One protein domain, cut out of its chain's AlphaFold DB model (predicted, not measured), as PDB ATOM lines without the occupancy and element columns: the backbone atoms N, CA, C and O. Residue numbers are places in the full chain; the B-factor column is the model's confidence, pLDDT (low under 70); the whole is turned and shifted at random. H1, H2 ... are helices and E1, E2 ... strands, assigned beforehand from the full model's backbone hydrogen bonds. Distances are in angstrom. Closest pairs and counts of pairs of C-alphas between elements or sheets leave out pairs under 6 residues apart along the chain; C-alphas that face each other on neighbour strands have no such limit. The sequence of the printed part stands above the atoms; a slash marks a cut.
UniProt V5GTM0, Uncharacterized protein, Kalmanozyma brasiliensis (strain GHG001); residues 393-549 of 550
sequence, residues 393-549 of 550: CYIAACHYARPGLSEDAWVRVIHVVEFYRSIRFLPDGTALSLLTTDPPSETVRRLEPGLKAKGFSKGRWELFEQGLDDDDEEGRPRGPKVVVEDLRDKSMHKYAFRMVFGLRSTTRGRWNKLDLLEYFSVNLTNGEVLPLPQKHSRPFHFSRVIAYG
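This is residues 393 to 549 of the 550 residues of an uncharacterized protein of Kalmanozyma brasiliensis (strain GHG001) (UniProt V5GTM0). Eight antiparallel strands ring a closed barrel, and the far part of its first hairpin, residues 399 to 418 of E1, E2 and their link, sticks out as a long arm. H1 packs on the outside of the barrel over E2, and the short E8 pairs beside E7 outside the ring. The printed part has 157 residues, with E1 E2 E3 H1 E4 E5 E6 E7 E8 E9 H2 along it, and is mostly strand. It is compact, with a radius of gyration of the C-alphas of 17.3 A; the arm makes the longest of the spans, 56 by 39 by 37 A.

E1, residues 393 to 403, and E2, residues 414 to 425, form a hairpin at 162 degrees, with N 394 and O 423 2.9 A apart. E3, residues 430 to 436, is on the other side of E2, with N 422 and O 434 2.9 A apart; E1 E2 E3 is a meander, each strand the antiparallel neighbour of the one before. H1, residues 440 to 446, lies outside the barrel at a height over the sheet of 9.2 A, slantwise to E2 at 36 degrees on the local plane; the closest C-alphas, of Tyr 420 and Pro 440, are 7.2 A apart. In H1, 1 of 3 O i to N i+4 pairs and 1 of 4 O i to N i+3 pairs are within hydrogen-bond range. A second meander holds E4, residues 456 to 464, E5, 481 to 489, E6, 495 to 504, E7, 513 to 523, and E8, 529 to 531. E4 is the neighbour of E3, with N 431 and O 459 2.9 A apart. N 460 and O 485 of E4 and E5 are 2.8 A apart, N 484 and O 499 of E5 and E6 2.8 A, N 498 and O 520 of E6 and E7 2.9 A, and N 521 and O 530 of E7 and E8 2.9 A. E9, residues 540 to 544, closes the ring, with N 514 and O 540 2.9 A apart toward E7 and N 395 and O 541 2.9 A apart toward E1. H2, residues 546 to 549, is not on the barrel and is too short for an O i to N i+4 pair.

E1 begins at C-alpha 393 (225.453, 248.200, 373.484) and is 32.1 A long; E2 is 35.8 A. E6 is 28.6 A and E7 29.0 A. H2 ends at C-alpha 549 (227.642, 253.868, 384.040).

The C-alphas of Trp 410 and Asp 428, the two farthest apart, are 56.3 A apart. The printed part has no cut. The link E4 to E5, 16 residues, is long. The mean pLDDT of the printed part is 90.3; residue 549 is under 70.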
ATOM      1  N   CYS A 393     224.955 248.569 374.807       93.88
ATOM      2  CA  CYS A 393     225.453 248.200 373.484       93.88
ATOM      3  C   CYS A 393     224.356 247.494 372.681       93.88
ATOM      4  O   CYS A 393     223.621 246.673 373.228       93.88
ATOM      5  N   TYR A 394     224.243 247.807 371.392       97.06
ATOM      6  CA  TYR A 394     223.383 247.089 370.457       97.06
ATOM      7  C   TYR A 394     224.182 245.918 369.873       97.06
ATOM      8  O   TYR A 394     225.275 246.118 369.346       97.06
ATOM      9  N   ILE A 395     223.664 244.695 369.992       97.19
ATOM     10  CA  ILE A 395     224.385 243.456 369.668       97.19
ATOM     11  C   ILE A 395     223.552 242.635 368.683       97.19
ATOM     12  O   ILE A 395     222.395 242.322 368.966       97.19
ATOM     13  N   ALA A 396     224.140 242.261 367.550       96.56
ATOM     14  CA  ALA A 396     223.612 241.243 366.648       96.56
ATOM     15  C   ALA A 396     224.439 239.959 366.796       96.56
ATOM     16  O   ALA A 396     225.647 239.961 366.543       96.56
ATOM     17  N   ALA A 397     223.784 238.869 367.199       94.88
ATOM     18  CA  ALA A 397     224.335 237.523 367.091       94.88
ATOM     19  C   ALA A 397     224.029 236.984 365.689       94.88
ATOM     20  O   ALA A 397     222.867 236.919 365.279       94.88
ATOM     21  N   CYS A 398     225.072 236.639 364.945       92.00
ATOM     22  CA  CYS A 398     225.004 236.154 363.575       92.00
ATOM     23  C   CYS A 398     225.593 234.745 363.512       92.00
ATOM     24  O   CYS A 398     226.654 234.481 364.065       92.00
ATOM     25  N   HIS A 399     224.939 233.849 362.783       90.81
ATOM     26  CA  HIS A 399     225.446 232.502 362.543       90.81
ATOM     27  C   HIS A 399     225.330 232.150 361.058       90.81
ATOM     28  O   HIS A 399     224.368 232.550 360.394       90.81
ATOM     29  N   TYR A 400     226.267 231.364 360.535       89.94
ATOM     30  CA  TYR A 400     226.149 230.777 359.201       89.94
ATOM     31  C   TYR A 400     226.691 229.352 359.169       89.94
ATOM     32  O   TYR A 400     227.682 229.031 359.820       89.94
ATOM     33  N   ALA A 401     226.027 228.496 358.401       89.38
ATOM     34  CA  ALA A 401     226.515 227.164 358.094       89.38
ATOM     35  C   ALA A 401     227.469 227.238 356.895       89.38
ATOM     36  O   ALA A 401     227.129 227.829 355.868       89.38
ATOM     37  N   ARG A 402     228.640 226.607 357.001       87.19
ATOM     38  CA  ARG A 402     229.521 226.323 355.861       87.19
ATOM     39  C   ARG A 402     229.820 224.819 355.791       87.19
ATOM     40  O   ARG A 402     229.924 224.192 356.849       87.19
ATOM     41  N   PRO A 403     229.996 224.233 354.594       87.38
ATOM     42  CA  PRO A 403     230.511 222.874 354.475       87.38
ATOM     43  C   PRO A 403     231.851 222.727 355.206       87.38
ATOM     44  O   PRO A 403     232.698 223.625 355.158       87.38
ATOM     45  N   GLY A 404     232.022 221.610 355.905       83.06
ATOM     46  CA  GLY A 404     233.329 221.131 356.336       83.06
ATOM     47  C   GLY A 404     234.025 220.349 355.232       83.06
ATOM     48  O   GLY A 404     233.430 220.044 354.198       83.06
ATOM     49  N   LEU A 405     235.291 220.021 355.472       81.62
ATOM     50  CA  LEU A 405     235.986 219.004 354.695       81.62
ATOM     51  C   LEU A 405     235.671 217.641 355.324       81.62
ATOM     52  O   LEU A 405     235.818 217.478 356.535       81.62
ATOM     53  N   SER A 406     235.241 216.686 354.510       79.94
ATOM     54  CA  SER A 406     235.089 215.284 354.889       79.94
ATOM     55  C   SER A 406     235.623 214.394 353.774       79.94
ATOM     56  O   SER A 406     235.511 214.725 352.594       79.94
ATOM     57  N   GLU A 407     236.237 213.280 354.165       79.62
ATOM     58  CA  GLU A 407     236.800 212.291 353.238       79.62
ATOM     59  C   GLU A 407     235.703 211.324 352.754       79.62
ATOM     60  O   GLU A 407     235.656 210.958 351.580       79.62
ATOM     61  N   ASP A 408     234.739 211.005 353.626       80.00
ATOM     62  CA  ASP A 408     233.548 210.225 353.295       80.00
ATOM     63  C   ASP A 408     232.496 211.051 352.540       80.00
ATOM     64  O   ASP A 408     231.806 211.897 353.114       80.00
ATOM     65  N   ALA A 409     232.255 210.709 351.271       74.25
ATOM     66  CA  ALA A 409     231.207 211.320 350.442       74.25
ATOM     67  C   ALA A 409     229.774 211.180 351.015       74.25
ATOM     68  O   ALA A 409     228.876 211.939 350.638       74.25
ATOM     69  N   TRP A 410     229.558 210.227 351.928       77.69
ATOM     70  CA  TRP A 410     228.287 210.000 352.626       77.69
ATOM     71  C   TRP A 410     228.125 210.848 353.901       77.69
ATOM     72  O   TRP A 410     227.000 211.033 354.364       77.69
ATOM     73  N   VAL A 411     229.211 211.402 354.454       77.62
ATOM     74  CA  VAL A 411     229.196 212.192 355.695       77.62
ATOM     75  C   VAL A 411     229.374 213.670 355.359       77.62
ATOM     76  O   VAL A 411     230.473 214.134 355.063       77.62
ATOM     77  N   ARG A 412     228.295 214.454 355.437       77.00
ATOM     78  CA  ARG A 412     228.362 215.913 355.255       77.00
ATOM     79  C   ARG A 412     228.599 216.621 356.584       77.00
ATOM     80  O   ARG A 412     227.651 216.954 357.290       77.00
ATOM     81  N   VAL A 413     229.864 216.891 356.899       84.94
ATOM     82  CA  VAL A 413     230.229 217.782 358.010       84.94
ATOM     83  C   VAL A 413     229.770 219.206 357.679       84.94
ATOM     84  O   VAL A 413     230.023 219.714 356.586       84.94
ATOM     85  N   ILE A 414     229.102 219.864 358.626       86.88
ATOM     86  CA  ILE A 414     228.670 221.261 358.515       86.88
ATOM     87  C   ILE A 414     229.212 222.016 359.727       86.88
ATOM     88  O   ILE A 414     228.878 221.690 360.864       86.88
ATOM     89  N   HIS A 415     230.024 223.045 359.492       86.44
ATOM     90  CA  HIS A 415     230.442 223.956 360.553       86.44
ATOM     91  C   HIS A 415     229.438 225.100 360.654       86.44
ATOM     92  O   HIS A 415     229.309 225.900 359.723       86.44
ATOM     93  N   VAL A 416     228.759 225.206 361.794       88.69
ATOM     94  CA  VAL A 416     228.043 226.428 362.170       88.69
ATOM     95  C   VAL A 416     229.065 227.386 362.774       88.69
ATOM     96  O   VAL A 416     229.665 227.093 363.804       88.69
ATOM     97  N   VAL A 417     229.295 228.514 362.107       90.06
ATOM     98  CA  VAL A 417     230.168 229.587 362.586       90.06
ATOM     99  C   VAL A 417     229.290 230.679 363.182       90.06
ATOM    100  O   VAL A 417     228.526 231.320 362.457       90.06
ATOM    101  N   GLU A 418     229.407 230.893 364.489       92.81
ATOM    102  CA  GLU A 418     228.792 232.015 365.200       92.81
ATOM    103  C   GLU A 418     229.773 233.194 365.294       92.81
ATOM    104  O   GLU A 418     230.983 233.012 365.443       92.81
ATOM    105  N   PHE A 419     229.257 234.415 365.165       93.62
ATOM    106  CA  PHE A 419     229.995 235.653 365.384       93.62
ATOM    107  C   PHE A 419     229.056 236.771 365.848       93.62
ATOM    108  O   PHE A 419     227.867 236.802 365.528       93.62
ATOM    109  N   TYR A 420     229.611 237.745 366.558       95.31
ATOM    110  CA  TYR A 420     228.879 238.870 367.121       95.31
ATOM    111  C   TYR A 420     229.317 240.179 366.470       95.31
ATOM    112  O   TYR A 420     230.508 240.451 366.299       95.31
ATOM    113  N   ARG A 421     228.334 241.019 366.137       95.00
ATOM    114  CA  ARG A 421     228.539 242.432 365.802       95.00
ATOM    115  C   ARG A 421     227.997 243.268 366.953       95.00
ATOM    116  O   ARG A 421     226.801 243.237 367.225       95.00
ATOM    117  N   SER A 422     228.875 243.997 367.629       96.50
ATOM    118  CA  SER A 422     228.535 244.855 368.765       96.50
ATOM    119  C   SER A 422     228.793 246.311 368.400       96.50
ATOM    120  O   SER A 422     229.910 246.641 368.008       96.50
ATOM    121  N   ILE A 423     227.791 247.182 368.541       96.44
ATOM    122  CA  ILE A 423     227.931 248.627 368.326       96.44
ATOM    123  C   ILE A 423     227.501 249.420 369.569       96.44
ATOM    124  O   ILE A 423     226.446 249.181 370.167       96.44
ATOM    125  N   ARG A 424     228.360 250.341 370.008       94.62
ATOM    126  CA  ARG A 424     228.158 251.228 371.163       94.62
ATOM    127  C   ARG A 424     228.232 252.674 370.690       94.62
ATOM    128  O   ARG A 424     229.188 253.065 370.026       94.62
ATOM    129  N   PHE A 425     227.249 253.461 371.097       93.19
ATOM    130  CA  PHE A 425     227.159 254.890 370.821       93.19
ATOM    131  C   PHE A 425     227.524 255.667 372.085       93.19
ATOM    132  O   PHE A 425     227.164 255.252 373.191       93.19
ATOM    133  N   LEU A 426     228.256 256.768 371.933       90.31
ATOM    134  CA  LEU A 426     228.730 257.601 373.038       90.31
ATOM    135  C   LEU A 426     228.208 259.051 372.932       90.31
ATOM    136  O   LEU A 426     227.912 259.505 371.825       90.31
ATOM    137  N   PRO A 427     228.102 259.788 374.062       84.31
ATOM    138  CA  PRO A 427     227.554 261.150 374.102       84.31
ATOM    139  C   PRO A 427     228.336 262.209 373.315       84.31
ATOM    140  O   PRO A 427     227.806 263.283 373.069       84.31
ATOM    141  N   ASP A 428     229.588 261.933 372.952       84.50
ATOM    142  CA  ASP A 428     230.473 262.805 372.167       84.50
ATOM    143  C   ASP A 428     230.302 262.626 370.645       84.50
ATOM    144  O   ASP A 428     231.139 263.091 369.873       84.50
ATOM    145  N   GLY A 429     229.281 261.878 370.212       89.44
ATOM    146  CA  GLY A 429     229.107 261.475 368.817       89.44
ATOM    147  C   GLY A 429     230.043 260.344 368.373       89.44
ATOM    148  O   GLY A 429     229.988 259.948 367.212       89.44
ATOM    149  N   THR A 430     230.882 259.769 369.250       92.38
ATOM    150  CA  THR A 430     231.705 258.597 368.897       92.38
ATOM    151  C   THR A 430     230.834 257.344 368.753       92.38
ATOM    152  O   THR A 430     230.074 256.986 369.656       92.38
ATOM    153  N   ALA A 431     231.022 256.613 367.654       95.62
ATOM    154  CA  ALA A 431     230.572 255.235 367.489       95.62
ATOM    155  C   ALA A 431     231.747 254.263 367.668       95.62
ATOM    156  O   ALA A 431     232.830 254.483 367.122       95.62
ATOM    157  N   LEU A 432     231.526 253.171 368.401       95.44
ATOM    158  CA  LEU A 432     232.456 252.050 368.532       95.44
ATOM    159  C   LEU A 432     231.804 250.792 367.967       95.44
ATOM    160  O   LEU A 432     230.739 250.403 368.445       95.44
ATOM    161  N   SER A 433     232.448 250.132 367.008       96.00
ATOM    162  CA  SER A 433     231.977 248.873 366.423       96.00
ATOM    163  C   SER A 433     233.011 247.768 366.626       96.00
ATOM    164  O   SER A 433     234.215 248.008 366.514       96.00
ATOM    165  N   LEU A 434     232.550 246.559 366.943       95.62
ATOM    166  CA  LEU A 434     233.375 245.369 367.131       95.62
ATOM    167  C   LEU A 434     232.736 244.165 366.431       95.62
ATOM    168  O   LEU A 434     231.619 243.765 366.764       95.62
ATOM    169  N   LEU A 435     233.480 243.572 365.498       93.56
ATOM    170  CA  LEU A 435     233.203 242.265 364.902       93.56
ATOM    171  C   LEU A 435     234.146 241.225 365.523       93.56
ATOM    172  O   LEU A 435     235.360 241.335 365.369       93.56
ATOM    173  N   THR A 436     233.600 240.217 366.202       94.25
ATOM    174  CA  THR A 436     234.385 239.151 366.852       94.25
ATOM    175  C   THR A 436     233.604 237.834 366.936       94.25
ATOM    176  O   THR A 436     232.382 237.823 366.823       94.25
ATOM    177  N   THR A 437     234.309 236.720 367.121       94.25
ATOM    178  CA  THR A 437     233.747 235.409 367.487       94.25
ATOM    179  C   THR A 437     233.505 235.262 368.992       94.25
ATOM    180  O   THR A 437     232.735 234.398 369.395       94.25
ATOM    181  N   ASP A 438     234.145 236.085 369.827       94.62
ATOM    182  CA  ASP A 438     234.123 235.910 371.285       94.62
ATOM    183  C   ASP A 438     232.798 236.419 371.896       94.62
ATOM    184  O   ASP A 438     232.270 237.453 371.460       94.62
ATOM    185  N   PRO A 439     232.251 235.749 372.928       93.62
ATOM    186  CA  PRO A 439     230.892 235.998 373.398       93.62
ATOM    187  C   PRO A 439     230.690 237.414 373.978       93.62
ATOM    188  O   PRO A 439     231.594 237.972 374.615       93.62
ATOM    189  N   PRO A 440     229.484 238.012 373.842       92.75
ATOM    190  CA  PRO A 440     229.212 239.376 374.308       92.75
ATOM    191  C   PRO A 440     229.439 239.600 375.810       92.75
ATOM    192  O   PRO A 440     229.751 240.714 376.230       92.75
ATOM    193  N   SER A 441     229.319 238.548 376.624       91.19
ATOM    194  CA  SER A 441     229.623 238.553 378.063       91.19
ATOM    195  C   SER A 441     231.046 239.034 378.373       91.19
ATOM    196  O   SER A 441     231.255 239.753 379.354       91.19
ATOM    197  N   GLU A 442     232.010 238.671 377.527       90.75
ATOM    198  CA  GLU A 442     233.428 238.974 377.705       90.75
ATOM    199  C   GLU A 442     233.881 240.220 376.939       90.75
ATOM    200  O   GLU A 442     234.820 240.903 377.359       90.75
ATOM    201  N   THR A 443     233.273 240.500 375.788       91.06
ATOM    202  CA  THR A 443     233.738 241.543 374.860       91.06
ATOM    203  C   THR A 443     233.117 242.899 375.155       91.06
ATOM    204  O   THR A 443     233.825 243.906 375.180       91.06
ATOM    205  N   VAL A 444     231.822 242.939 375.471       88.56
ATOM    206  CA  VAL A 444     231.075 244.191 375.663       88.56
ATOM    207  C   VAL A 444     231.637 244.995 376.839       88.56
ATOM    208  O   VAL A 444     231.845 246.195 376.712       88.56
ATOM    209  N   ARG A 445     232.020 244.352 377.953       87.19
ATOM    210  CA  ARG A 445     232.666 245.047 379.091       87.19
ATOM    211  C   ARG A 445     233.999 245.730 378.740       87.19
ATOM    212  O   ARG A 445     234.434 246.588 379.496       87.19
ATOM    213  N   ARG A 446     234.641 245.355 377.626       87.88
ATOM    214  CA  ARG A 446     235.915 245.910 377.132       87.88
ATOM    215  C   ARG A 446     235.735 246.890 375.956       87.88
ATOM    216  O   ARG A 446     236.726 247.417 375.455       87.88
ATOM    217  N   LEU A 447     234.501 247.138 375.500       89.06
ATOM    218  CA  LEU A 447     234.199 247.962 374.322       89.06
ATOM    219  C   LEU A 447     234.251 249.466 374.646       89.06
ATOM    220  O   LEU A 447     233.230 250.147 374.770       89.06
ATOM    221  N   GLU A 448     235.471 249.981 374.789       88.12
ATOM    222  CA  GLU A 448     235.787 251.384 375.082       88.12
ATOM    223  C   GLU A 448     236.656 252.024 373.980       88.12
ATOM    224  O   GLU A 448     237.316 251.300 373.232       88.12
ATOM    225  N   PRO A 449     236.736 253.370 373.871       87.25
ATOM    226  CA  PRO A 449     237.506 254.034 372.808       87.25
ATOM    227  C   PRO A 449     239.002 253.670 372.773       87.25
ATOM    228  O   PRO A 449     239.645 253.772 371.726       87.25
ATOM    229  N   GLY A 450     239.560 253.237 373.909       84.50
ATOM    230  CA  GLY A 450     240.947 252.788 374.031       84.50
ATOM    231  C   GLY A 450     241.232 251.392 373.461       84.50
ATOM    232  O   GLY A 450     242.405 251.039 373.330       84.50
ATOM    233  N   LEU A 451     240.205 250.605 373.108       87.75
ATOM    234  CA  LEU A 451     240.357 249.196 372.735       87.75
ATOM    235  C   LEU A 451     241.320 248.998 371.544       87.75
ATOM    236  O   LEU A 451     241.388 249.782 370.587       87.75
ATOM    237  N   LYS A 452     242.099 247.918 371.627       87.00
ATOM    238  CA  LYS A 452     243.006 247.422 370.589       87.00
ATOM    239  C   LYS A 452     242.687 245.943 370.361       87.00
ATOM    240  O   LYS A 452     243.246 245.080 371.026       87.00
ATOM    241  N   ALA A 453     241.753 245.676 369.455       88.44
ATOM    242  CA  ALA A 453     241.350 244.338 369.035       88.44
ATOM    243  C   ALA A 453     241.210 244.307 367.505       88.44
ATOM    244  O   ALA A 453     241.017 245.350 366.881       88.44
ATOM    245  N   LYS A 454     241.308 243.121 366.897       89.19
ATOM    246  CA  LYS A 454     241.017 242.930 365.469       89.19
ATOM    247  C   LYS A 454     239.511 243.099 365.236       89.19
ATOM    248  O   LYS A 454     238.730 242.606 366.043       89.19
ATOM    249  N   GLY A 455     239.108 243.788 364.167       89.25
ATOM    250  CA  GLY A 455     237.692 244.056 363.898       89.25
ATOM    251  C   GLY A 455     237.072 245.112 364.820       89.25
ATOM    252  O   GLY A 455     235.852 245.276 364.808       89.25
ATOM    253  N   PHE A 456     237.883 245.817 365.621       94.81
ATOM    254  CA  PHE A 456     237.461 247.004 366.361       94.81
ATOM    255  C   PHE A 456     237.675 248.257 365.515       94.81
ATOM    256  O   PHE A 456     238.789 248.545 365.070       94.81
ATOM    257  N   SER A 457     236.617 249.046 365.368       94.62
ATOM    258  CA  SER A 457     236.630 250.300 364.621       94.62
ATOM    259  C   SER A 457     235.953 251.432 365.393       94.62
ATOM    260  O   SER A 457     235.013 251.214 366.162       94.62
ATOM    261  N   LYS A 458     236.456 252.656 365.195       95.31
ATOM    262  CA  LYS A 458     235.903 253.895 365.761       95.31
ATOM    263  C   LYS A 458     235.458 254.809 364.621       95.31
ATOM    264  O   LYS A 458     236.235 255.010 363.698       95.31
ATOM    265  N   GLY A 459     234.259 255.374 364.728       94.88
ATOM    266  CA  GLY A 459     233.720 256.378 363.807       94.88
ATOM    267  C   GLY A 459     232.876 257.425 364.532       94.88
ATOM    268  O   GLY A 459     232.973 257.573 365.756       94.88
ATOM    269  N   ARG A 460     232.029 258.128 363.780       94.81
ATOM    270  CA  ARG A 460     231.020 259.079 364.274       94.81
ATOM    271  C   ARG A 460     229.612 258.530 364.043       94.81
ATOM    272  O   ARG A 460     229.430 257.727 363.135       94.81
ATOM    273  N   TRP A 461     228.629 258.952 364.835       95.38
ATOM    274  CA  TRP A 461     227.211 258.669 364.582       95.38
ATOM    275  C   TRP A 461     226.352 259.924 364.680       95.38
ATOM    276  O   TRP A 461     226.621 260.795 365.507       95.38
ATOM    277  N   GLU A 462     225.284 259.956 363.885       93.62
ATOM    278  CA  GLU A 462     224.228 260.967 363.954       93.62
ATOM    279  C   GLU A 462     222.848 260.289 363.833       93.62
ATOM    280  O   GLU A 462     222.709 259.226 363.214       93.62
ATOM    281  N   LEU A 463     221.837 260.863 364.495       94.19
ATOM    282  CA  LEU A 463     220.450 260.387 364.494       94.19
ATOM    283  C   LEU A 463     219.592 261.325 363.644       94.19
ATOM    284  O   LEU A 463     219.452 262.503 363.960       94.19
ATOM    285  N   PHE A 464     218.964 260.768 362.617       93.12
ATOM    286  CA  PHE A 464     218.030 261.462 361.746       93.12
ATOM    287  C   PHE A 464     216.606 261.051 362.137       93.12
ATOM    288  O   PHE A 464     216.238 259.879 362.039       93.12
ATOM    289  N   GLU A 465     215.823 262.004 362.644       90.94
ATOM    290  CA  GLU A 465     214.515 261.754 363.272       90.94
ATOM    291  C   GLU A 465     213.455 261.242 362.285       90.94
ATOM    292  O   GLU A 465     212.724 260.300 362.592       90.94
ATOM    293  N   GLN A 466     213.367 261.864 361.109       89.12
ATOM    294  CA  GLN A 466     212.285 261.627 360.146       89.12
ATOM    295  C   GLN A 466     212.645 260.537 359.122       89.12
ATOM    296  O   GLN A 466     211.790 259.752 358.707       89.12
ATOM    297  N   GLY A 467     213.927 260.455 358.773       90.44
ATOM    298  CA  GLY A 467     214.475 259.647 357.691       90.44
ATOM    299  C   GLY A 467     215.762 260.286 357.177       90.44
ATOM    300  O   GLY A 467     216.280 261.210 357.799       90.44
ATOM    301  N   LEU A 468     216.260 259.799 356.050       92.44
ATOM    302  CA  LEU A 468     217.251 260.476 355.213       92.44
ATOM    303  C   LEU A 468     216.554 260.952 353.934       92.44
ATOM    304  O   LEU A 468     215.614 260.297 353.488       92.44
ATOM    305  N   ASP A 469     217.005 262.057 353.343       90.69
ATOM    306  CA  ASP A 469     216.319 262.680 352.197       90.69
ATOM    307  C   ASP A 469     216.273 261.755 350.959       90.69
ATOM    308  O   ASP A 469     215.292 261.747 350.222       90.69
ATOM    309  N   ASP A 470     217.291 260.905 350.794       91.12
ATOM    310  CA  ASP A 470     217.425 259.867 349.761       91.12
ATOM    311  C   ASP A 470     216.730 258.527 350.123       91.12
ATOM    312  O   ASP A 470     216.901 257.530 349.424       91.12
ATOM    313  N   ASP A 471     215.934 258.459 351.205       91.69
ATOM    314  CA  ASP A 471     215.255 257.218 351.629       91.69
ATOM    315  C   ASP A 471     214.330 256.621 350.557       91.69
ATOM    316  O   ASP A 471     214.297 255.400 350.414       91.69
ATOM    317  N   ASP A 472     213.572 257.444 349.826       89.38
ATOM    318  CA  ASP A 472     212.670 256.943 348.779       89.38
ATOM    319  C   ASP A 472     213.431 256.552 347.491       89.38
ATOM    320  O   ASP A 472     212.939 255.711 346.737       89.38
ATOM    321  N   GLU A 473     214.626 257.110 347.244       91.50
ATOM    322  CA  GLU A 473     215.460 256.801 346.066       91.50
ATOM    323  C   GLU A 473     216.219 255.475 346.243       91.50
ATOM    324  O   GLU A 473     216.151 254.601 345.380       91.50
ATOM    325  N   GLU A 474     216.856 255.272 347.402       87.88
ATOM    326  CA  GLU A 474     217.536 254.016 347.777       87.88
ATOM    327  C   GLU A 474     216.553 252.932 348.292       87.88
ATOM    328  O   GLU A 474     216.952 251.880 348.800       87.88
ATOM    329  N   GLY A 475     215.237 253.173 348.196       89.62
ATOM    330  CA  GLY A 475     214.186 252.213 348.562       89.62
ATOM    331  C   GLY A 475     214.166 251.820 350.047       89.62
ATOM    332  O   GLY A 475     213.721 250.723 350.407       89.62
ATOM    333  N   ARG A 476     214.672 252.684 350.930       91.06
ATOM    334  CA  ARG A 476     214.819 252.413 352.363       91.06
ATOM    335  C   ARG A 476     213.487 252.555 353.111       91.06
ATOM    336  O   ARG A 476     212.675 253.430 352.820       91.06
ATOM    337  N   PRO A 477     213.242 251.739 354.155       92.12
ATOM    338  CA  PRO A 477     212.027 251.857 354.953       92.12
ATOM    339  C   PRO A 477     211.988 253.200 355.698       92.12
ATOM    340  O   PRO A 477     212.917 253.531 356.440       92.12
ATOM    341  N   ARG A 478     210.893 253.949 355.532       91.12
ATOM    342  CA  ARG A 478     210.661 255.261 356.164       91.12
ATOM    343  C   ARG A 478     210.723 255.218 357.700       91.12
ATOM    344  O   ARG A 478     210.435 254.193 358.322       91.12
ATOM    345  N   GLY A 479     211.066 256.357 358.303       91.88
ATOM    346  CA  GLY A 479     211.270 256.517 359.745       91.88
ATOM    347  C   GLY A 479     212.750 256.617 360.147       91.88
ATOM    348  O   GLY A 479     213.633 256.525 359.286       91.88
ATOM    349  N   PRO A 480     213.037 256.801 361.450       95.19
ATOM    350  CA  PRO A 480     214.320 257.300 361.939       95.19
ATOM    351  C   PRO A 480     215.518 256.434 361.542       95.19
ATOM    352  O   PRO A 480     215.496 255.203 361.672       95.19
ATOM    353  N   LYS A 481     216.598 257.097 361.123       95.81
ATOM    354  CA  LYS A 481     217.872 256.471 360.751       95.81
ATOM    355  C   LYS A 481     218.971 256.831 361.741       95.81
ATOM    356  O   LYS A 481     219.051 257.961 362.212       95.81
ATOM    357  N   VAL A 482     219.858 255.884 362.021       96.88
ATOM    358  CA  VAL A 482     221.162 256.164 362.633       96.88
ATOM    359  C   VAL A 482     222.213 255.904 361.570       96.88
ATOM    360  O   VAL A 482     222.361 254.767 361.118       96.88
ATOM    361  N   VAL A 483     222.927 256.950 361.171       96.31
ATOM    362  CA  VAL A 483     224.069 256.832 360.258       96.31
ATOM    363  C   VAL A 483     225.335 256.758 361.097       96.31
ATOM    364  O   VAL A 483     225.470 257.452 362.105       96.31
ATOM    365  N   VAL A 484     226.258 255.890 360.694       97.06
ATOM    366  CA  VAL A 484     227.594 255.775 361.275       97.06
ATOM    367  C   VAL A 484     228.615 255.959 360.165       97.06
ATOM    368  O   VAL A 484     228.639 255.186 359.208       97.06
ATOM    369  N   GLU A 485     229.454 256.978 360.304       94.94
ATOM    370  CA  GLU A 485     230.447 257.393 359.312       94.94
ATOM    371  C   GLU A 485     231.866 257.353 359.880       94.94
ATOM    372  O   GLU A 485     232.074 257.219 361.089       94.94
ATOM    373  N   ASP A 486     232.855 257.487 358.993       92.75
ATOM    374  CA  ASP A 486     234.283 257.531 359.325       92.75
ATOM    375  C   ASP A 486     234.748 256.361 360.218       92.75
ATOM    376  O   ASP A 486     235.643 256.495 361.050       92.75
ATOM    377  N   LEU A 487     234.105 255.195 360.084       93.62
ATOM    378  CA  LEU A 487     234.326 254.045 360.955       93.62
ATOM    379  C   LEU A 487     235.638 253.347 360.566       93.62
ATOM    380  O   LEU A 487     235.654 252.505 359.674       93.62
ATOM    381  N   ARG A 488     236.753 253.715 361.203       92.81
ATOM    382  CA  ARG A 488     238.110 253.237 360.872       92.81
ATOM    383  C   ARG A 488     238.565 252.109 361.797       92.81
ATOM    384  O   ARG A 488     238.539 252.258 363.020       92.81
ATOM    385  N   ASP A 489     239.043 251.005 361.219       89.69
ATOM    386  CA  ASP A 489     239.796 249.952 361.925       89.69
ATOM    387  C   ASP A 489     241.302 250.263 361.834       89.69
ATOM    388  O   ASP A 489     241.828 250.566 360.762       89.69
ATOM    389  N   LYS A 490     242.018 250.165 362.962       85.25
ATOM    390  CA  LYS A 490     243.465 250.451 363.059       85.25
ATOM    391  C   LYS A 490     244.322 249.522 362.181       85.25
ATOM    392  O   LYS A 490     245.442 249.884 361.838       85.25
ATOM    393  N   SER A 491     243.808 248.346 361.824       85.69
ATOM    394  CA  SER A 491     244.449 247.371 360.930       85.69
ATOM    395  C   SER A 491     244.159 247.599 359.440       85.69
ATOM    396  O   SER A 491     244.874 247.061 358.599       85.69
ATOM    397  N   MET A 492     243.157 248.415 359.093       86.81
ATOM    398  CA  MET A 492     242.714 248.657 357.712       86.81
ATOM    399  C   MET A 492     242.766 250.148 357.358       86.81
ATOM    400  O   MET A 492     241.827 250.701 356.800       86.81
ATOM    401  N   HIS A 493     243.895 250.800 357.650       85.94
ATOM    402  CA  HIS A 493     244.103 252.254 357.547       85.94
ATOM    403  C   HIS A 493     243.807 252.911 356.176       85.94
ATOM    404  O   HIS A 493     243.773 254.136 356.093       85.94
ATOM    405  N   LYS A 494     243.623 252.129 355.101       91.25
ATOM    406  CA  LYS A 494     243.195 252.616 353.776       91.25
ATOM    407  C   LYS A 494     241.676 252.774 353.640       91.25
ATOM    408  O   LYS A 494     241.232 253.393 352.682       91.25
ATOM    409  N   TYR A 495     240.891 252.220 354.561       92.19
ATOM    410  CA  TYR A 495     239.435 252.176 354.478       92.19
ATOM    411  C   TYR A 495     238.787 252.789 355.721       92.19
ATOM    412  O   TYR A 495     239.184 252.516 356.857       92.19
ATOM    413  N   ALA A 496     237.741 253.575 355.495       93.94
ATOM    414  CA  ALA A 496     236.698 253.821 356.481       93.94
ATOM    415  C   ALA A 496     235.448 253.027 356.078       93.94
ATOM    416  O   ALA A 496     235.309 252.615 354.926       93.94
ATOM    417  N   PHE A 497     234.519 252.823 357.005       94.81
ATOM    418  CA  PHE A 497     233.224 252.223 356.699       94.81
ATOM    419  C   PHE A 497     232.068 253.196 356.975       94.81
ATOM    420  O   PHE A 497     232.156 254.048 357.863       94.81
ATOM    421  N   ARG A 498     230.977 253.033 356.221       95.50
ATOM    422  CA  ARG A 498     229.675 253.689 356.426       95.50
ATOM    423  C   ARG A 498     228.645 252.610 356.752       95.50
ATOM    424  O   ARG A 498     228.595 251.597 356.058       95.50
ATOM    425  N   MET A 499     227.830 252.804 357.786       95.88
ATOM    426  CA  MET A 499     226.674 251.950 358.095       95.88
ATOM    427  C   MET A 499     225.425 252.820 358.218       95.88
ATOM    428  O   MET A 499     225.472 253.851 358.888       95.88
ATOM    429  N   VAL A 500     224.305 252.380 357.644       96.25
ATOM    430  CA  VAL A 500     222.993 253.011 357.859       96.25
ATOM    431  C   VAL A 500     222.070 252.011 358.538       96.25
ATOM    432  O   VAL A 500     221.890 250.884 358.068       96.25
ATOM    433  N   PHE A 501     221.493 252.418 359.665       97.25
ATOM    434  CA  PHE A 501     220.591 251.606 360.471       97.25
ATOM    435  C   PHE A 501     219.190 252.217 360.519       97.25
ATOM    436  O   PHE A 501     219.038 253.393 360.839       97.25
ATOM    437  N   GLY A 502     218.156 251.402 360.318       96.94
ATOM    438  CA  GLY A 502     216.788 251.749 360.699       96.94
ATOM    439  C   GLY A 502     216.609 251.596 362.210       96.94
ATOM    440  O   GLY A 502     216.739 250.488 362.743       96.94
ATOM    441  N   LEU A 503     216.308 252.692 362.908       96.69
ATOM    442  CA  LEU A 503     216.075 252.694 364.351       96.69
ATOM    443  C   LEU A 503     214.639 252.258 364.650       96.69
ATOM    444  O   LEU A 503     213.677 252.924 364.275       96.69
ATOM    445  N   ARG A 504     214.477 251.129 365.347       94.81
ATOM    446  CA  ARG A 504     213.164 250.559 365.682       94.81
ATOM    447  C   ARG A 504     213.055 250.168 367.158       94.81
ATOM    448  O   ARG A 504     214.009 250.196 367.937       94.81
ATOM    449  N   SER A 505     211.839 249.823 367.563       92.31
ATOM    450  CA  SER A 505     211.481 249.553 368.954       92.31
ATOM    451  C   SER A 505     210.703 248.242 369.045       92.31
ATOM    452  O   SER A 505     209.742 248.059 368.308       92.31
ATOM    453  N   THR A 506     211.098 247.316 369.929       91.50
ATOM    454  CA  THR A 506     210.434 245.993 370.033       91.50
ATOM    455  C   THR A 506     209.073 246.062 370.729       91.50
ATOM    456  O   THR A 506     208.228 245.204 370.521       91.50
ATOM    457  N   THR A 507     208.866 247.080 371.564       88.62
ATOM    458  CA  THR A 507     207.560 247.540 372.067       88.62
ATOM    459  C   THR A 507     207.562 249.068 372.003       88.62
ATOM    460  O   THR A 507     208.649 249.651 371.981       88.62
ATOM    461  N   ARG A 508     206.406 249.746 372.020       87.94
ATOM    462  CA  ARG A 508     206.332 251.226 372.011       87.94
ATOM    463  C   ARG A 508     207.287 251.848 373.056       87.94
ATOM    464  O   ARG A 508     207.378 251.353 374.179       87.94
ATOM    465  N   GLY A 509     208.045 252.878 372.664       85.31
ATOM    466  CA  GLY A 509     208.910 253.681 373.545       85.31
ATOM    467  C   GLY A 509     210.227 253.079 374.060       85.31
ATOM    468  O   GLY A 509     210.886 253.724 374.877       85.31
ATOM    469  N   ARG A 510     210.654 251.882 373.627       88.38
ATOM    470  CA  ARG A 510     211.931 251.268 374.070       88.38
ATOM    471  C   ARG A 510     213.169 251.679 373.262       88.38
ATOM    472  O   ARG A 510     214.255 251.673 373.845       88.38
ATOM    473  N   TRP A 511     213.014 251.956 371.965       93.75
ATOM    474  CA  TRP A 511     214.064 252.329 370.996       93.75
ATOM    475  C   TRP A 511     215.333 251.457 371.098       93.75
ATOM    476  O   TRP A 511     216.467 251.911 371.260       93.75
ATOM    477  N   ASN A 512     215.102 250.143 371.086       95.00
ATOM    478  CA  ASN A 512     216.042 249.102 371.507       95.00
ATOM    479  C   ASN A 512     216.441 248.119 370.391       95.00
ATOM    480  O   ASN A 512     216.988 247.058 370.702       95.00
ATOM    481  N   LYS A 513     216.157 248.440 369.125       96.81
ATOM    482  CA  LYS A 513     216.500 247.621 367.958       96.81
ATOM    483  C   LYS A 513     217.115 248.495 366.860       96.81
ATOM    484  O   LYS A 513     216.576 249.556 366.561       96.81
ATOM    485  N   LEU A 514     218.195 248.031 366.241       97.75
ATOM    486  CA  LEU A 514     218.716 248.585 364.990       97.75
ATOM    487  C   LEU A 514     218.678 247.498 363.918       97.75
ATOM    488  O   LEU A 514     219.208 246.404 364.117       97.75
ATOM    489  N   ASP A 515     218.058 247.798 362.784       95.62
ATOM    490  CA  ASP A 515     218.134 246.970 361.584       95.62
ATOM    491  C   ASP A 515     219.188 247.578 360.654       95.62
ATOM    492  O   ASP A 515     219.044 248.727 360.246       95.62
ATOM    493  N   LEU A 516     220.265 246.846 360.352       95.44
ATOM    494  CA  LEU A 516     221.275 247.289 359.383       95.44
ATOM    495  C   LEU A 516     220.640 247.281 357.987       95.44
ATOM    496  O   LEU A 516     220.197 246.230 357.528       95.44
ATOM    497  N   LEU A 517     220.563 248.455 357.360       94.00
ATOM    498  CA  LEU A 517     220.023 248.637 356.012       94.00
ATOM    499  C   LEU A 517     221.161 248.582 354.998       94.00
ATOM    500  O   LEU A 517     221.131 247.778 354.073       94.00
ATOM    501  N   GLU A 518     222.221 249.352 355.243       93.88
ATOM    502  CA  GLU A 518     223.357 249.507 354.336       93.88
ATOM    503  C   GLU A 518     224.686 249.347 355.074       93.88
ATOM    504  O   GLU A 518     224.820 249.709 356.248       93.88
ATOM    505  N   TYR A 519     225.699 248.856 354.361       94.62
ATOM    506  CA  TYR A 519     227.071 248.783 354.846       94.62
ATOM    507  C   TYR A 519     228.025 248.949 353.664       94.62
ATOM    508  O   TYR A 519     227.992 248.143 352.737       94.62
ATOM    509  N   PHE A 520     228.876 249.973 353.700       94.38
ATOM    510  CA  PHE A 520     229.841 250.278 352.642       94.38
ATOM    511  C   PHE A 520     231.261 250.381 353.200       94.38
ATOM    512  O   PHE A 520     231.466 250.841 354.326       94.38
ATOM    513  N   SER A 521     232.248 250.022 352.383       94.50
ATOM    514  CA  SER A 521     233.645 250.431 352.553       94.50
ATOM    515  C   SER A 521     233.949 251.625 351.657       94.50
ATOM    516  O   SER A 521     233.711 251.553 350.454       94.50
ATOM    517  N   VAL A 522     234.518 252.679 352.237       93.75
ATOM    518  CA  VAL A 522     235.027 253.865 351.542       93.75
ATOM    519  C   VAL A 522     236.552 253.794 351.538       93.75
ATOM    520  O   VAL A 522     237.184 253.792 352.598       93.75
ATOM    521  N   ASN A 523     237.157 253.715 350.358       92.50
ATOM    522  CA  ASN A 523     238.606 253.722 350.191       92.50
ATOM    523  C   ASN A 523     239.133 255.164 350.253       92.50
ATOM    524  O   ASN A 523     238.890 255.986 349.373       92.50
ATOM    525  N   LEU A 524     239.902 255.462 351.299       90.50
ATOM    526  CA  LEU A 524     240.417 256.796 351.613       90.50
ATOM    527  C   LEU A 524     241.499 257.290 350.634       90.50
ATOM    528  O   LEU A 524     241.926 258.435 350.746       90.50
ATOM    529  N   THR A 525     241.969 256.445 349.707       90.69
ATOM    530  CA  THR A 525     243.023 256.806 348.737       90.69
ATOM    531  C   THR A 525     242.512 257.185 347.347       90.69
ATOM    532  O   THR A 525     243.207 257.908 346.641       90.69
ATOM    533  N   ASN A 526     241.319 256.732 346.951       91.06
ATOM    534  CA  ASN A 526     240.710 257.031 345.645       91.06
ATOM    535  C   ASN A 526     239.247 257.516 345.737       91.06
ATOM    536  O   ASN A 526     238.665 257.849 344.709       91.06
ATOM    537  N   GLY A 527     238.649 257.555 346.934       87.50
ATOM    538  CA  GLY A 527     237.254 257.953 347.153       87.50
ATOM    539  C   GLY A 527     236.215 256.882 346.794       87.50
ATOM    540  O   GLY A 527     235.020 257.141 346.888       87.50
ATOM    541  N   GLU A 528     236.645 255.687 346.389       91.69
ATOM    542  CA  GLU A 528     235.770 254.613 345.915       91.69
ATOM    543  C   GLU A 528     234.897 254.051 347.048       91.69
ATOM    544  O   GLU A 528     235.398 253.672 348.112       91.69
ATOM    545  N   VAL A 529     233.587 253.973 346.803       93.06
ATOM    546  CA  VAL A 529     232.590 253.438 347.738       93.06
ATOM    547  C   VAL A 529     232.084 252.099 347.208       93.06
ATOM    548  O   VAL A 529     231.532 252.035 346.114       93.06
ATOM    549  N   LEU A 530     232.253 251.029 347.989       93.62
ATOM    550  CA  LEU A 530     231.828 249.674 347.618       93.62
ATOM    551  C   LEU A 530     230.848 249.094 348.655       93.62
ATOM    552  O   LEU A 530     231.156 249.120 349.853       93.62
ATOM    553  N   PRO A 531     229.691 248.541 348.237       92.56
ATOM    554  CA  PRO A 531     228.739 247.900 349.141       92.56
ATOM    555  C   PRO A 531     229.260 246.545 349.641       92.56
ATOM    556  O   PRO A 531     229.756 245.715 348.878       92.56
ATOM    557  N   LEU A 532     229.110 246.292 350.941       89.62
ATOM    558  CA  LEU A 532     229.582 245.082 351.615       89.62
ATOM    559  C   LEU A 532     228.434 244.064 351.779       89.62
ATOM    560  O   LEU A 532     227.466 244.346 352.490       89.62
ATOM    561  N   PRO A 533     228.518 242.855 351.179       84.44
ATOM    562  CA  PRO A 533     227.398 241.911 351.135       84.44
ATOM    563  C   PRO A 533     226.848 241.489 352.505       84.44
ATOM    564  O   PRO A 533     227.536 240.884 353.330       84.44
ATOM    565  N   GLN A 534     225.549 241.702 352.712       79.56
ATOM    566  CA  GLN A 534     224.857 241.452 353.982       79.56
ATOM    567  C   GLN A 534     224.241 240.046 354.111       79.56
ATOM    568  O   GLN A 534     223.228 239.867 354.777       79.56
ATOM    569  N   LYS A 535     224.861 239.016 353.515       72.38
ATOM    570  CA  LYS A 535     224.291 237.651 353.369       72.38
ATOM    571  C   LYS A 535     223.786 236.989 354.665       72.38
ATOM    572  O   LYS A 535     222.965 236.079 354.597       72.38
ATOM    573  N   HIS A 536     224.282 237.423 355.827       76.19
ATOM    574  CA  HIS A 536     223.911 236.910 357.151       76.19
ATOM    575  C   HIS A 536     223.641 238.044 358.161       76.19
ATOM    576  O   HIS A 536     223.972 237.914 359.343       76.19
ATOM    577  N   SER A 537     223.099 239.185 357.712       81.56
ATOM    578  CA  SER A 537     222.691 240.251 358.631       81.56
ATOM    579  C   SER A 537     221.600 239.765 359.595       81.56
ATOM    580  O   SER A 537     220.715 238.976 359.260       81.56
ATOM    581  N   ARG A 538     221.700 240.222 360.842       92.31
ATOM    582  CA  ARG A 538     220.705 240.028 361.899       92.31
ATOM    583  C   ARG A 538     220.459 241.380 362.567       92.31
ATOM    584  O   ARG A 538     221.364 242.218 362.573       92.31
ATOM    585  N   PRO A 539     219.260 241.607 363.124       94.69
ATOM    586  CA  PRO A 539     218.981 242.816 363.885       94.69
ATOM    587  C   PRO A 539     219.901 242.923 365.101       94.69
ATOM    588  O   PRO A 539     220.160 241.933 365.785       94.69
ATOM    589  N   PHE A 540     220.344 244.138 365.406       97.25
ATOM    590  CA  PHE A 540     221.068 244.423 366.636       97.25
ATOM    591  C   PHE A 540     220.057 244.765 367.733       97.25
ATOM    592  O   PHE A 540     219.259 245.695 367.593       97.25
ATOM    593  N   HIS A 541     220.107 244.044 368.847       97.12
ATOM    594  CA  HIS A 541     219.251 244.272 370.008       97.12
ATOM    595  C   HIS A 541     220.042 244.946 371.131       97.12
ATOM    596  O   HIS A 541     221.172 244.564 371.427       97.12
ATOM    597  N   PHE A 542     219.459 245.967 371.760       95.75
ATOM    598  CA  PHE A 542     220.110 246.682 372.857       95.75
ATOM    599  C   PHE A 542     220.191 245.833 374.134       95.75
ATOM    600  O   PHE A 542     219.164 245.413 374.674       95.75
ATOM    601  N   SER A 543     221.402 245.696 374.670       92.75
ATOM    602  CA  SER A 543     221.695 245.169 376.002       92.75
ATOM    603  C   SER A 543     222.225 246.283 376.913       92.75
ATOM    604  O   SER A 543     223.110 247.048 376.521       92.75
ATOM    605  N   ARG A 544     221.689 246.391 378.139       88.56
ATOM    606  CA  ARG A 544     222.131 247.381 379.140       88.56
ATOM    607  C   ARG A 544     223.403 246.884 379.822       88.56
ATOM    608  O   ARG A 544     223.437 245.760 380.313       88.56
ATOM    609  N   VAL A 545     224.427 247.730 379.906       85.25
ATOM    610  CA  VAL A 545     225.745 247.336 380.428       85.25
ATOM    611  C   VAL A 545     226.057 248.171 381.660       85.25
ATOM    612  O   VAL A 545     226.439 249.330 381.545       85.25
ATOM    613  N   ILE A 546     225.886 247.584 382.849       76.94
ATOM    614  CA  ILE A 546     226.015 248.302 384.133       76.94
ATOM    615  C   ILE A 546     227.381 248.994 384.251       76.94
ATOM    616  O   ILE A 546     227.441 250.165 384.608       76.94
ATOM    617  N   ALA A 547     228.458 248.305 383.860       71.75
ATOM    618  CA  ALA A 547     229.830 248.816 383.917       71.75
ATOM    619  C   ALA A 547     230.076 250.091 383.085       71.75
ATOM    620  O   ALA A 547     231.047 250.790 383.341       71.75
ATOM    621  N   TYR A 548     229.219 250.422 382.111       73.69
ATOM    622  CA  TYR A 548     229.355 251.667 381.347       73.69
ATOM    623  C   TYR A 548     228.937 252.915 382.140       73.69
ATOM    624  O   TYR A 548     229.259 254.013 381.704       73.69
ATOM    625  N   GLY A 549     228.201 252.767 383.247       54.28
ATOM    626  CA  GLY A 549     227.642 253.868 384.040       54.28
ATOM    627  C   GLY A 549     228.175 253.955 385.473       54.28
ATOM    628  O   GLY A 549     227.425 254.368 386.353       54.28
TER     629      GLY A 549